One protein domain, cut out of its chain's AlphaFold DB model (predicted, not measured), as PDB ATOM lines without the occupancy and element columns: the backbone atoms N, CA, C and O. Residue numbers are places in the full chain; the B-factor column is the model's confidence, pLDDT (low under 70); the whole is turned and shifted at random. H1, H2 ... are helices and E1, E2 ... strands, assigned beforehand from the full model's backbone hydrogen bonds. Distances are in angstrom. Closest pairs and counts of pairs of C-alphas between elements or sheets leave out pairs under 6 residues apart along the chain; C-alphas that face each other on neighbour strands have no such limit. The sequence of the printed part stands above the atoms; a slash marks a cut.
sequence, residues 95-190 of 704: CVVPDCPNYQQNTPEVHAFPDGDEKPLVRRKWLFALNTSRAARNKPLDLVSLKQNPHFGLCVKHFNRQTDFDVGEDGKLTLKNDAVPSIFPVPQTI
ATOM      1  N   CYS A  95      53.075 -48.007 -39.298       86.06
ATOM      2  CA  CYS A  95      51.864 -47.396 -38.764       86.06
ATOM      3  C   CYS A  95      51.794 -47.615 -37.244       86.06
ATOM      4  O   CYS A  95      51.710 -48.750 -36.795       86.06
ATOM      5  N   VAL A  96      51.789 -46.542 -36.450       86.50
ATOM      6  CA  VAL A  96      51.886 -46.600 -34.973       86.50
ATOM      7  C   VAL A  96      50.640 -47.180 -34.289       86.50
ATOM      8  O   VAL A  96      50.702 -47.609 -33.140       86.50
ATOM      9  N   VAL A  97      49.488 -47.167 -34.961       83.25
ATOM     10  CA  VAL A  97      48.185 -47.468 -34.348       83.25
ATOM     11  C   VAL A  97      48.065 -48.963 -34.013       83.25
ATOM     12  O   VAL A  97      48.026 -49.768 -34.947       83.25
ATOM     13  N   PRO A  98      47.929 -49.350 -32.725       71.69
ATOM     14  CA  PRO A  98      47.673 -50.740 -32.352       71.69
ATOM     15  C   PRO A  98      46.398 -51.271 -33.012       71.69
ATOM     16  O   PRO A  98      45.466 -50.512 -33.282       71.69
ATOM     17  N   ASP A  99      46.364 -52.573 -33.280       71.75
ATOM     18  CA  ASP A  99      45.270 -53.280 -33.961       71.75
ATOM     19  C   ASP A  99      44.988 -52.816 -35.412       71.75
ATOM     20  O   ASP A  99      44.053 -53.299 -36.055       71.75
ATOM     21  N   CYS A 100      45.798 -51.915 -35.985       77.25
ATOM     22  CA  CYS A 100      45.725 -51.590 -37.408       77.25
ATOM     23  C   CYS A 100      46.298 -52.754 -38.244       77.25
ATOM     24  O   CYS A 100      47.413 -53.195 -37.972       77.25
ATOM     25  N   PRO A 101      45.636 -53.232 -39.316       66.94
ATOM     26  CA  PRO A 101      46.196 -54.296 -40.164       66.94
ATOM     27  C   PRO A 101      47.509 -53.888 -40.862       66.94
ATOM     28  O   PRO A 101      48.306 -54.742 -41.235       66.94
ATOM     29  N   ASN A 102      47.777 -52.582 -40.982       68.38
ATOM     30  CA  ASN A 102      49.030 -52.024 -41.498       68.38
ATOM     31  C   ASN A 102      50.089 -51.779 -40.393       68.38
ATOM     32  O   ASN A 102      51.103 -51.143 -40.657       68.38
ATOM     33  N   TYR A 103      49.877 -52.261 -39.160       60.94
ATOM     34  CA  TYR A 103      50.838 -52.174 -38.042       60.94
ATOM     35  C   TYR A 103      52.078 -53.072 -38.256       60.94
ATOM     36  O   TYR A 103      53.123 -52.838 -37.657       60.94
ATOM     37  N   GLN A 104      51.978 -54.096 -39.117       58.59
ATOM     38  CA  GLN A 104      53.068 -55.043 -39.431       58.59
ATOM     39  C   GLN A 104      53.226 -55.355 -40.935       58.59
ATOM     40  O   GLN A 104      54.141 -56.080 -41.320       58.59
ATOM     41  N   GLN A 105      52.354 -54.830 -41.803       58.31
ATOM     42  CA  GLN A 105      52.407 -55.075 -43.249       58.31
ATOM     43  C   GLN A 105      53.128 -53.925 -43.965       58.31
ATOM     44  O   GLN A 105      52.725 -52.772 -43.848       58.31
ATOM     45  N   ASN A 106      54.177 -54.246 -44.730       57.38
ATOM     46  CA  ASN A 106      55.061 -53.286 -45.414       57.38
ATOM     47  C   ASN A 106      54.436 -52.642 -46.680       57.38
ATOM     48  O   ASN A 106      55.105 -52.508 -47.703       57.38
ATOM     49  N   THR A 107      53.149 -52.283 -46.647       54.97
ATOM     50  CA  THR A 107      52.386 -51.722 -47.779       54.97
ATOM     51  C   THR A 107      51.190 -50.882 -47.301       54.97
ATOM     52  O   THR A 107      50.687 -51.074 -46.193       54.97
ATOM     53  N   PRO A 108      50.618 -50.042 -48.179       57.75
ATOM     54  CA  PRO A 108      51.235 -48.900 -48.845       57.75
ATOM     55  C   PRO A 108      50.919 -47.585 -48.094       57.75
ATOM     56  O   PRO A 108      50.016 -47.545 -47.259       57.75
ATOM     57  N   GLU A 109      51.626 -46.501 -48.432       74.75
ATOM     58  CA  GLU A 109      51.330 -45.124 -47.978       74.75
ATOM     59  C   GLU A 109      51.158 -44.984 -46.445       74.75
ATOM     60  O   GLU A 109      50.087 -44.671 -45.912       74.75
ATOM     61  N   VAL A 110      52.257 -45.211 -45.716       82.06
ATOM     62  CA  VAL A 110      52.440 -44.708 -44.346       82.06
ATOM     63  C   VAL A 110      53.143 -43.358 -44.433       82.06
ATOM     64  O   VAL A 110      54.235 -43.268 -44.988       82.06
ATOM     65  N   HIS A 111      52.534 -42.314 -43.876       87.00
ATOM     66  CA  HIS A 111      53.146 -40.990 -43.774       87.00
ATOM     67  C   HIS A 111      53.815 -40.861 -42.405       87.00
ATOM     68  O   HIS A 111      53.163 -41.090 -41.384       87.00
ATOM     69  N   ALA A 112      55.103 -40.512 -42.375       87.62
ATOM     70  CA  ALA A 112      55.817 -40.219 -41.133       87.62
ATOM     71  C   ALA A 112      55.148 -39.057 -40.374       87.62
ATOM     72  O   ALA A 112      54.444 -38.238 -40.972       87.62
ATOM     73  N   PHE A 113      55.366 -38.969 -39.059       88.88
ATOM     74  CA  PHE A 113      54.937 -37.783 -38.310       88.88
ATOM     75  C   PHE A 113      55.613 -36.513 -38.864       88.88
ATOM     76  O   PHE A 113      56.798 -36.567 -39.201       88.88
ATOM     77  N   PRO A 114      54.914 -35.360 -38.914       86.44
ATOM     78  CA  PRO A 114      55.528 -34.089 -39.289       86.44
ATOM     79  C   PRO A 114      56.726 -33.768 -38.394       86.44
ATOM     80  O   PRO A 114      56.714 -34.082 -37.192       86.44
ATOM     81  N   ASP A 115      57.743 -33.110 -38.951       83.25
ATOM     82  CA  ASP A 115      58.892 -32.711 -38.145       83.25
ATOM     83  C   ASP A 115      58.449 -31.762 -37.015       83.25
ATOM     84  O   ASP A 115      57.555 -30.925 -37.176       83.25
ATOM     85  N   GLY A 116      59.035 -31.953 -35.837       78.25
ATOM     86  CA  GLY A 116      58.759 -31.147 -34.656       78.25
ATOM     87  C   GLY A 116      59.316 -29.739 -34.786       78.25
ATOM     88  O   GLY A 116      58.719 -28.823 -34.225       78.25
ATOM     89  N   ASP A 117      60.388 -29.578 -35.561       80.31
ATOM     90  CA  ASP A 117      61.067 -28.298 -35.726       80.31
ATOM     91  C   ASP A 117      60.436 -27.477 -36.879       80.31
ATOM     92  O   ASP A 117      60.305 -26.262 -36.757       80.31
ATOM     93  N   GLU A 118      59.916 -28.124 -37.939       84.12
ATOM     94  CA  GLU A 118      59.109 -27.450 -38.979       84.12
ATOM     95  C   GLU A 118      57.650 -27.191 -38.560       84.12
ATOM     96  O   GLU A 118      57.104 -26.110 -38.787       84.12
ATOM     97  N   LYS A 119      56.960 -28.222 -38.047       84.62
ATOM     98  CA  LYS A 119      55.488 -28.274 -37.933       84.62
ATOM     99  C   LYS A 119      55.035 -28.747 -36.538       84.62
ATOM    100  O   LYS A 119      54.194 -29.652 -36.429       84.62
ATOM    101  N   PRO A 120      55.502 -28.108 -35.441       85.88
ATOM    102  CA  PRO A 120      55.217 -28.538 -34.068       85.88
ATOM    103  C   PRO A 120      53.718 -28.628 -33.759       85.88
ATOM    104  O   PRO A 120      53.282 -29.540 -33.057       85.88
ATOM    105  N   LEU A 121      52.906 -27.711 -34.298       86.31
ATOM    106  CA  LEU A 121      51.457 -27.695 -34.075       86.31
ATOM    107  C   LEU A 121      50.749 -28.883 -34.741       86.31
ATOM    108  O   LEU A 121      49.869 -29.485 -34.125       86.31
ATOM    109  N   VAL A 122      51.140 -29.257 -35.962       86.81
ATOM    110  CA  VAL A 122      50.541 -30.393 -36.682       86.81
ATOM    111  C   VAL A 122      50.963 -31.710 -36.020       86.81
ATOM    112  O   VAL A 122      50.104 -32.529 -35.694       86.81
ATOM    113  N   ARG A 123      52.252 -31.857 -35.674       88.12
ATOM    114  CA  ARG A 123      52.782 -33.000 -34.903       88.12
ATOM    115  C   ARG A 123      52.053 -33.190 -33.563       88.12
ATOM    116  O   ARG A 123      51.670 -34.311 -33.229       88.12
ATOM    117  N   ARG A 124      51.789 -32.104 -32.818       88.00
ATOM    118  CA  ARG A 124      50.985 -32.133 -31.577       88.00
ATOM    119  C   ARG A 124      49.534 -32.562 -31.829       88.00
ATOM    120  O   ARG A 124      49.022 -33.389 -31.077       88.00
ATOM    121  N   LYS A 125      48.878 -32.063 -32.887       89.62
ATOM    122  CA  LYS A 125      47.508 -32.480 -33.255       89.62
ATOM    123  C   LYS A 125      47.432 -33.972 -33.609       89.62
ATOM    124  O   LYS A 125      46.496 -34.639 -33.175       89.62
ATOM    125  N   TRP A 126      48.421 -34.516 -34.326       90.44
ATOM    126  CA  TRP A 126      48.494 -35.954 -34.633       90.44
ATOM    127  C   TRP A 126      48.651 -36.805 -33.368       90.44
ATOM    128  O   TRP A 126      47.918 -37.778 -33.196       90.44
ATOM    129  N   LEU A 127      49.558 -36.422 -32.457       88.56
ATOM    130  CA  LEU A 127      49.723 -37.098 -31.164       88.56
ATOM    131  C   LEU A 127      48.443 -37.061 -30.322       88.56
ATOM    132  O   LEU A 127      48.055 -38.078 -29.758       88.56
ATOM    133  N   PHE A 128      47.763 -35.914 -30.260       86.62
ATOM    134  CA  PHE A 128      46.500 -35.782 -29.533       86.62
ATOM    135  C   PHE A 128      45.400 -36.686 -30.114       86.62
ATOM    136  O   PHE A 128      44.728 -37.405 -29.372       86.62
ATOM    137  N   ALA A 129      45.245 -36.703 -31.442       84.88
ATOM    138  CA  ALA A 129      44.288 -37.564 -32.134       84.88
ATOM    139  C   ALA A 129      44.584 -39.062 -31.904       84.88
ATOM    140  O   ALA A 129      43.676 -39.844 -31.618       84.88
ATOM    141  N   LEU A 130      45.863 -39.457 -31.939       85.38
ATOM    142  CA  LEU A 130      46.278 -40.825 -31.635       85.38
ATOM    143  C   LEU A 130      46.043 -41.184 -30.159       85.38
ATOM    144  O   LEU A 130      45.385 -42.187 -29.893       85.38
ATOM    145  N   ASN A 131      46.496 -40.373 -29.198       83.94
ATOM    146  CA  ASN A 131      46.387 -40.668 -27.760       83.94
ATOM    147  C   ASN A 131      44.933 -40.652 -27.246       83.94
ATOM    148  O   ASN A 131      44.602 -41.376 -26.306       83.94
ATOM    149  N   THR A 132      44.033 -39.891 -27.882       79.19
ATOM    150  CA  THR A 132      42.588 -39.940 -27.591       79.19
ATOM    151  C   THR A 132      41.875 -41.133 -28.238       79.19
ATOM    152  O   THR A 132      40.792 -41.515 -27.772       79.19
ATOM    153  N   SER A 133      42.466 -41.781 -29.250       77.50
ATOM    154  CA  SER A 133      41.910 -42.984 -29.889       77.50
ATOM    155  C   SER A 133      41.705 -44.140 -28.900       77.50
ATOM    156  O   SER A 133      42.332 -44.211 -27.845       77.50
ATOM    157  N   ARG A 134      40.818 -45.090 -29.220       69.56
ATOM    158  CA  ARG A 134      40.598 -46.267 -28.356       69.56
ATOM    159  C   ARG A 134      41.827 -47.189 -28.281       69.56
ATOM    160  O   ARG A 134      42.024 -47.808 -27.240       69.56
ATOM    161  N   ALA A 135      42.622 -47.268 -29.349       63.84
ATOM    162  CA  ALA A 135      43.756 -48.185 -29.465       63.84
ATOM    163  C   ALA A 135      44.961 -47.744 -28.613       63.84
ATOM    164  O   ALA A 135      45.490 -48.531 -27.829       63.84
ATOM    165  N   ALA A 136      45.359 -46.470 -28.696       66.75
ATOM    166  CA  ALA A 136      46.565 -45.985 -28.018       66.75
ATOM    167  C   ALA A 136      46.391 -45.697 -26.513       66.75
ATOM    168  O   ALA A 136      47.384 -45.571 -25.806       66.75
ATOM    169  N   ARG A 137      45.163 -45.636 -25.969       67.12
ATOM    170  CA  ARG A 137      44.916 -45.288 -24.545       67.12
ATOM    171  C   ARG A 137      45.670 -46.131 -23.512       67.12
ATOM    172  O   ARG A 137      45.885 -45.658 -22.404       67.12
ATOM    173  N   ASN A 138      46.043 -47.367 -23.845       69.31
ATOM    174  CA  ASN A 138      46.805 -48.240 -22.943       69.31
ATOM    175  C   ASN A 138      48.330 -48.013 -23.005       69.31
ATOM    176  O   ASN A 138      49.043 -48.509 -22.136       69.31
ATOM    177  N   LYS A 139      48.822 -47.304 -24.029       75.50
ATOM    178  CA  LYS A 139      50.223 -46.917 -24.254       75.50
ATOM    179  C   LYS A 139      50.254 -45.594 -25.048       75.50
ATOM    180  O   LYS A 139      50.457 -45.636 -26.263       75.50
ATOM    181  N   PRO A 140      49.992 -44.436 -24.413       79.38
ATOM    182  CA  PRO A 140      50.084 -43.154 -25.104       79.38
ATOM    183  C   PRO A 140      51.523 -42.926 -25.580       79.38
ATOM    184  O   PRO A 140      52.465 -43.218 -24.843       79.38
ATOM    185  N   LEU A 141      51.698 -42.404 -26.795       80.81
ATOM    186  CA  LEU A 141      53.015 -41.983 -27.271       80.81
ATOM    187  C   LEU A 141      53.290 -40.541 -26.857       80.81
ATOM    188  O   LEU A 141      52.414 -39.678 -26.944       80.81
ATOM    189  N   ASP A 142      54.530 -40.288 -26.459       83.69
ATOM    190  CA  ASP A 142      55.031 -38.957 -26.147       83.69
ATOM    191  C   ASP A 142      55.920 -38.397 -27.278       83.69
ATOM    192  O   ASP A 142      56.438 -39.127 -28.130       83.69
ATOM    193  N   LEU A 143      56.117 -37.076 -27.273       79.19
ATOM    194  CA  LEU A 143      57.043 -36.362 -28.149       79.19
ATOM    195  C   LEU A 143      58.474 -36.913 -28.066       79.19
ATOM    196  O   LEU A 143      59.131 -36.995 -29.109       79.19
ATOM    197  N   VAL A 144      58.941 -37.330 -26.879       82.56
ATOM    198  CA  VAL A 144      60.265 -37.953 -26.701       82.56
ATOM    199  C   VAL A 144      60.334 -39.293 -27.437       82.56
ATOM    200  O   VAL A 144      61.271 -39.519 -28.203       82.56
ATOM    201  N   SER A 145      59.309 -40.141 -27.303       80.19
ATOM    202  CA  SER A 145      59.234 -41.431 -28.002       80.19
ATOM    203  C   SER A 145      59.214 -41.263 -29.526       80.19
ATOM    204  O   SER A 145      59.888 -42.018 -30.225       80.19
ATOM    205  N   LEU A 146      58.511 -40.248 -30.049       80.38
ATOM    206  CA  LEU A 146      58.562 -39.909 -31.479       80.38
ATOM    207  C   LEU A 146      59.926 -39.359 -31.921       80.38
ATOM    208  O   LEU A 146      60.313 -39.570 -33.065       80.38
ATOM    209  N   LYS A 147      60.660 -38.635 -31.063       81.56
ATOM    210  CA  LYS A 147      62.009 -38.142 -31.406       81.56
ATOM    211  C   LYS A 147      63.045 -39.273 -31.443       81.56
ATOM    212  O   LYS A 147      64.011 -39.176 -32.186       81.56
ATOM    213  N   GLN A 148      62.817 -40.348 -30.689       83.12
ATOM    214  CA  GLN A 148      63.642 -41.562 -30.701       83.12
ATOM    215  C   GLN A 148      63.304 -42.534 -31.848       83.12
ATOM    216  O   GLN A 148      64.118 -43.394 -32.157       83.12
ATOM    217  N   ASN A 149      62.124 -42.421 -32.474       82.06
ATOM    218  CA  ASN A 149      61.632 -43.369 -33.481       82.06
ATOM    219  C   ASN A 149      61.095 -42.624 -34.724       82.06
ATOM    220  O   ASN A 149      59.879 -42.533 -34.902       82.06
ATOM    221  N   PRO A 150      61.960 -42.085 -35.607       81.25
ATOM    222  CA  PRO A 150      61.518 -41.299 -36.767       81.25
ATOM    223  C   PRO A 150      60.775 -42.127 -37.834       81.25
ATOM    224  O   PRO A 150      60.074 -41.564 -38.670       81.25
ATOM    225  N   HIS A 151      60.863 -43.460 -37.780       83.69
ATOM    226  CA  HIS A 151      60.158 -44.383 -38.683       83.69
ATOM    227  C   HIS A 151      58.681 -44.594 -38.310       83.69
ATOM    228  O   HIS A 151      57.954 -45.327 -38.982       83.69
ATOM    229  N   PHE A 152      58.218 -43.962 -37.232       86.94
ATOM    230  CA  PHE A 152      56.824 -43.975 -36.817       86.94
ATOM    231  C   PHE A 152      55.978 -43.028 -37.677       86.94
ATOM    232  O   PHE A 152      56.307 -41.858 -37.885       86.94
ATOM    233  N   GLY A 153      54.842 -43.536 -38.151       88.75
ATOM    234  CA  GLY A 153      53.904 -42.800 -38.987       88.75
ATOM    235  C   GLY A 153      52.465 -43.293 -38.866       88.75
ATOM    236  O   GLY A 153      52.117 -44.091 -37.994       88.75
ATOM    237  N   LEU A 154      51.608 -42.811 -39.762       88.88
ATOM    238  CA  LEU A 154      50.200 -43.185 -39.866       88.88
ATOM    239  C   LEU A 154      49.862 -43.536 -41.315       88.88
ATOM    240  O   LEU A 154      50.162 -42.777 -42.237       88.88
ATOM    241  N   CYS A 155      49.220 -44.686 -41.525       87.88
ATOM    242  CA  CYS A 155      48.716 -45.054 -42.847       87.88
ATOM    243  C   CYS A 155      47.501 -44.205 -43.252       87.88
ATOM    244  O   CYS A 155      46.749 -43.721 -42.398       87.88
ATOM    245  N   VAL A 156      47.257 -44.093 -44.562       86.88
ATOM    246  CA  VAL A 156      46.131 -43.335 -45.151       86.88
ATOM    247  C   VAL A 156      44.766 -43.642 -44.504       86.88
ATOM    248  O   VAL A 156      43.900 -42.775 -44.475       86.88
ATOM    249  N   LYS A 157      44.558 -44.838 -43.930       85.19
ATOM    250  CA  LYS A 157      43.302 -45.239 -43.256       85.19
ATOM    251  C   LYS A 157      42.948 -44.417 -42.003       85.19
ATOM    252  O   LYS A 157      41.851 -44.589 -41.481       85.19
ATOM    253  N   HIS A 158      43.843 -43.561 -41.502       87.88
ATOM    254  CA  HIS A 158      43.582 -42.686 -40.348       87.88
ATOM    255  C   HIS A 158      43.187 -41.248 -40.735       87.88
ATOM    256  O   HIS A 158      42.802 -40.463 -39.866       87.88
ATOM    257  N   PHE A 159      43.228 -40.928 -42.031       88.75
ATOM    258  CA  PHE A 159      42.925 -39.622 -42.613       88.75
ATOM    259  C   PHE A 159      41.724 -39.715 -43.562       88.75
ATOM    260  O   PHE A 159      41.488 -40.743 -44.201       88.75
ATOM    261  N   ASN A 160      40.974 -38.628 -43.710       86.81
ATOM    262  CA  ASN A 160      39.879 -38.552 -44.662       86.81
ATOM    263  C   ASN A 160      40.426 -38.318 -46.079       86.81
ATOM    264  O   ASN A 160      40.787 -37.201 -46.448       86.81
ATOM    265  N   ARG A 161      40.405 -39.377 -46.899       82.06
ATOM    266  CA  ARG A 161      40.836 -39.376 -48.311       82.06
ATOM    267  C   ARG A 161      40.243 -38.253 -49.177       82.06
ATOM    268  O   ARG A 161      40.834 -37.943 -50.201       82.06
ATOM    269  N   GLN A 162      39.098 -37.672 -48.805       80.44
ATOM    270  CA  GLN A 162      38.444 -36.607 -49.578       80.44
ATOM    271  C   GLN A 162      38.880 -35.185 -49.193       80.44
ATOM    272  O   GLN A 162      38.758 -34.281 -50.014       80.44
ATOM    273  N   THR A 163      39.350 -34.963 -47.962       84.69
ATOM    274  CA  THR A 163      39.714 -33.621 -47.463       84.69
ATOM    275  C   THR A 163      41.207 -33.467 -47.227       84.69
ATOM    276  O   THR A 163      41.767 -32.416 -47.540       84.69
ATOM    277  N   ASP A 164      41.856 -34.516 -46.725       88.25
ATOM    278  CA  ASP A 164      43.169 -34.440 -46.077       88.25
ATOM    279  C   ASP A 164      44.333 -34.648 -47.067       88.25
ATOM    280  O   ASP A 164      45.494 -34.451 -46.716       88.25
ATOM    281  N   PHE A 165      44.022 -35.001 -48.318       89.00
ATOM    282  CA  PHE A 165      44.978 -35.225 -49.404       89.00
ATOM    283  C   PHE A 165      44.710 -34.288 -50.578       89.00
ATOM    284  O   PHE A 165      43.575 -33.863 -50.806       89.00
ATOM    285  N   ASP A 166      45.763 -34.023 -51.339       88.81
ATOM    286  CA  ASP A 166      45.694 -33.559 -52.719       88.81
ATOM    287  C   ASP A 166      46.041 -34.717 -53.662       88.81
ATOM    288  O   ASP A 166      46.839 -35.599 -53.329       88.81
ATOM    289  N   VAL A 167      45.417 -34.723 -54.840       85.38
ATOM    290  CA  VAL A 167      45.728 -35.664 -55.920       85.38
ATOM    291  C   VAL A 167      46.724 -34.972 -56.843       85.38
ATOM    292  O   VAL A 167      46.361 -34.010 -57.519       85.38
ATOM    293  N   GLY A 168      47.976 -35.429 -56.847       80.88
ATOM    294  CA  GLY A 168      48.996 -34.913 -57.762       80.88
ATOM    295  C   GLY A 168      48.709 -35.296 -59.218       80.88
ATOM    296  O   GLY A 168      47.920 -36.201 -59.483       80.88
ATOM    297  N   GLU A 169      49.388 -34.652 -60.170       77.94
ATOM    298  CA  GLU A 169      49.205 -34.914 -61.612       77.94
ATOM    299  C   GLU A 169      49.525 -36.377 -61.996       77.94
ATOM    300  O   GLU A 169      48.862 -36.953 -62.855       77.94
ATOM    301  N   ASP A 170      50.444 -37.018 -61.263       78.94
ATOM    302  CA  ASP A 170      50.756 -38.460 -61.307       78.94
ATOM    303  C   ASP A 170      49.609 -39.388 -60.831       78.94
ATOM    304  O   ASP A 170      49.752 -40.611 -60.846       78.94
ATOM    305  N   GLY A 171      48.513 -38.844 -60.290       75.56
ATOM    306  CA  GLY A 171      47.458 -39.596 -59.598       75.56
ATOM    307  C   GLY A 171      47.821 -40.070 -58.180       75.56
ATOM    308  O   GLY A 171      47.014 -40.738 -57.533       75.56
ATOM    309  N   LYS A 172      49.017 -39.732 -57.679       79.56
ATOM    310  CA  LYS A 172      49.482 -40.053 -56.316       79.56
ATOM    311  C   LYS A 172      48.773 -39.188 -55.268       79.56
ATOM    312  O   LYS A 172      48.522 -38.006 -55.508       79.56
ATOM    313  N   LEU A 173      48.510 -39.757 -54.091       80.00
ATOM    314  CA  LEU A 173      47.903 -39.052 -52.960       80.00
ATOM    315  C   LEU A 173      48.980 -38.400 -52.083       80.00
ATOM    316  O   LEU A 173      49.672 -39.067 -51.315       80.00
ATOM    317  N   THR A 174      49.103 -37.077 -52.159       84.75
ATOM    318  CA  THR A 174      49.975 -36.297 -51.271       84.75
ATOM    319  C   THR A 174      49.175 -35.772 -50.084       84.75
ATOM    320  O   THR A 174      48.198 -35.048 -50.264       84.75
ATOM    321  N   LEU A 175      49.573 -36.139 -48.864       87.62
ATOM    322  CA  LEU A 175      48.935 -35.665 -47.632       87.62
ATOM    323  C   LEU A 175      49.196 -34.159 -47.439       87.62
ATOM    324  O   LEU A 175      50.331 -33.705 -47.583       87.62
ATOM    325  N   LYS A 176      48.161 -33.386 -47.095       89.38
ATOM    326  CA  LYS A 176      48.262 -31.930 -46.901       89.38
ATOM    327  C   LYS A 176      49.125 -31.570 -45.697       89.38
ATOM    328  O   LYS A 176      49.063 -32.230 -44.663       89.38
ATOM    329  N   ASN A 177      49.844 -30.449 -45.798       84.00
ATOM    330  CA  ASN A 177      50.703 -29.932 -44.724       84.00
ATOM    331  C   ASN A 177      49.965 -29.742 -43.382       84.00
ATOM    332  O   ASN A 177      50.554 -29.991 -42.333       84.00
ATOM    333  N   ASP A 178      48.687 -29.352 -43.424       86.00
ATOM    334  CA  ASP A 178      47.831 -29.132 -42.248       86.00
ATOM    335  C   ASP A 178      46.857 -30.289 -41.954       86.00
ATOM    336  O   ASP A 178      45.963 -30.149 -41.113       86.00
ATOM    337  N   ALA A 179      46.998 -31.435 -42.633       88.25
ATOM    338  CA  ALA A 179      46.157 -32.607 -42.396       88.25
ATOM    339  C   ALA A 179      46.269 -33.100 -40.945       88.25
ATOM    340  O   ALA A 179      47.342 -33.078 -40.339       88.25
ATOM    341  N   VAL A 180      45.165 -33.603 -40.388       88.31
ATOM    342  CA  VAL A 180      45.104 -34.164 -39.030       88.31
ATOM    343  C   VAL A 180      44.296 -35.464 -39.069       88.31
ATOM    344  O   VAL A 180      43.241 -35.474 -39.702       88.31
ATOM    345  N   PRO A 181      44.730 -36.546 -38.391       87.88
ATOM    346  CA  PRO A 181      43.991 -37.804 -38.354       87.88
ATOM    347  C   PRO A 181      42.564 -37.620 -37.827       87.88
ATOM    348  O   PRO A 181      42.343 -37.344 -36.647       87.88
ATOM    349  N   SER A 182      41.593 -37.779 -38.719       77.50
ATOM    350  CA  SER A 182      40.178 -37.459 -38.505       77.50
ATOM    351  C   SER A 182      39.322 -38.687 -38.162       77.50
ATOM    352  O   SER A 182      38.190 -38.548 -37.703       77.50
ATOM    353  N   ILE A 183      39.863 -39.897 -38.346       65.88
ATOM    354  CA  ILE A 183      39.122 -41.169 -38.238       65.88
ATOM    355  C   ILE A 183      39.146 -41.767 -36.816       65.88
ATOM    356  O   ILE A 183      38.403 -42.704 -36.523       65.88
ATOM    357  N   PHE A 184      39.933 -41.218 -35.885       68.81
ATOM    358  CA  PHE A 184      39.855 -41.610 -34.475       68.81
ATOM    359  C   PHE A 184      38.599 -40.998 -33.825       68.81
ATOM    360  O   PHE A 184      38.535 -39.777 -33.673       68.81
ATOM    361  N   PRO A 185      37.594 -41.795 -33.405       54.31
ATOM    362  CA  PRO A 185      36.374 -41.240 -32.836       54.31
ATOM    363  C   PRO A 185      36.666 -40.640 -31.457       54.31
ATOM    364  O   PRO A 185      36.855 -41.365 -30.474       54.31
ATOM    365  N   VAL A 186      36.678 -39.307 -31.386       51.91
ATOM    366  CA  VAL A 186      36.758 -38.566 -30.123       51.91
ATOM    367  C   VAL A 186      35.608 -39.036 -29.226       51.91
ATOM    368  O   VAL A 186      34.447 -38.988 -29.644       51.91
ATOM    369  N   PRO A 187      35.879 -39.515 -27.997       46.94
ATOM    370  CA  PRO A 187      34.818 -39.967 -27.113       46.94
ATOM    371  C   PRO A 187      33.961 -38.759 -26.717       46.94
ATOM    372  O   PRO A 187      34.425 -37.855 -26.021       46.94
ATOM    373  N   GLN A 188      32.693 -38.750 -27.143       47.38
ATOM    374  CA  GLN A 188      31.769 -37.625 -26.925       47.38
ATOM    375  C   GLN A 188      31.593 -37.249 -25.442       47.38
ATOM    376  O   GLN A 188      31.189 -36.129 -25.145       47.38
ATOM    377  N   THR A 189      31.978 -38.126 -24.509       50.31
ATOM    378  CA  THR A 189      32.072 -37.849 -23.066       50.31
ATOM    379  C   THR A 189      32.891 -36.601 -22.720       50.31
ATOM    380  O   THR A 189      32.619 -35.987 -21.696       50.31
ATOM    381  N   ILE A 190      33.865 -36.203 -23.550       49.66
ATOM    382  CA  ILE A 190      34.645 -34.971 -23.333       49.66
ATOM    383  C   ILE A 190      33.809 -33.720 -23.674       49.66
ATOM    384  O   ILE A 190      33.866 -32.730 -22.953       49.66
TER     385      ILE A 190
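What this domain is: This is residues 95 to 190 of the 704 residues of the protein "THAP-type domain-containing protein" of Ramazzottius varieornatus (UniProt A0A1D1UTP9). This is a body of little regular structure, with the short strand pair E1 and E2 near the middle, the hairpin of E3 and E4 at one end, and two about perpendicular helices, H1 and H2, towards the other end. The 96 printed residues, under half in named elements, hold E1, H1, H2, E2, E3, E4 in that order, mixed in class, with two antiparallel sheets. The whole is compact, radius of gyration of the C-alphas 13.2 A, spanning 40 by 30 by 27 A.

Where its parts are: E1 is residues 110 to 112, from C-alpha 110 at (52.440, -44.708, -44.346); E2 is 152 to 155, 10.2 A long. H1, residues 120 to 132, measures 18.2 A; H2 is 143 to 148. E3 is 165 to 167, and E4, 173 to 175, ends at C-alpha 175, (48.935, -35.665, -47.632).

How they stand to each other: E1 and E2 are antiparallel at 141 degrees, with N 111 and O 154 within hydrogen-bond range at 2.9 A. H1 and H2 are close but not clearly touching, about perpendicular at 79 degrees; their closest C-alphas, Leu 127 and Leu 143, are 8.0 A apart. In both helices every O i to N i+4 pair is within hydrogen-bond range. The hairpin E3 and E4 is antiparallel at 148 degrees, N 166 to O 174 being 2.9 A.

The domain as a whole: The C-alphas farthest apart, Asp 170 and Thr 189, are 42.6 A apart. The printed part has no cut, and no link between elements is long. Residues 101 to 108, 134 to 138 and 183 to 190 have pLDDT under 70.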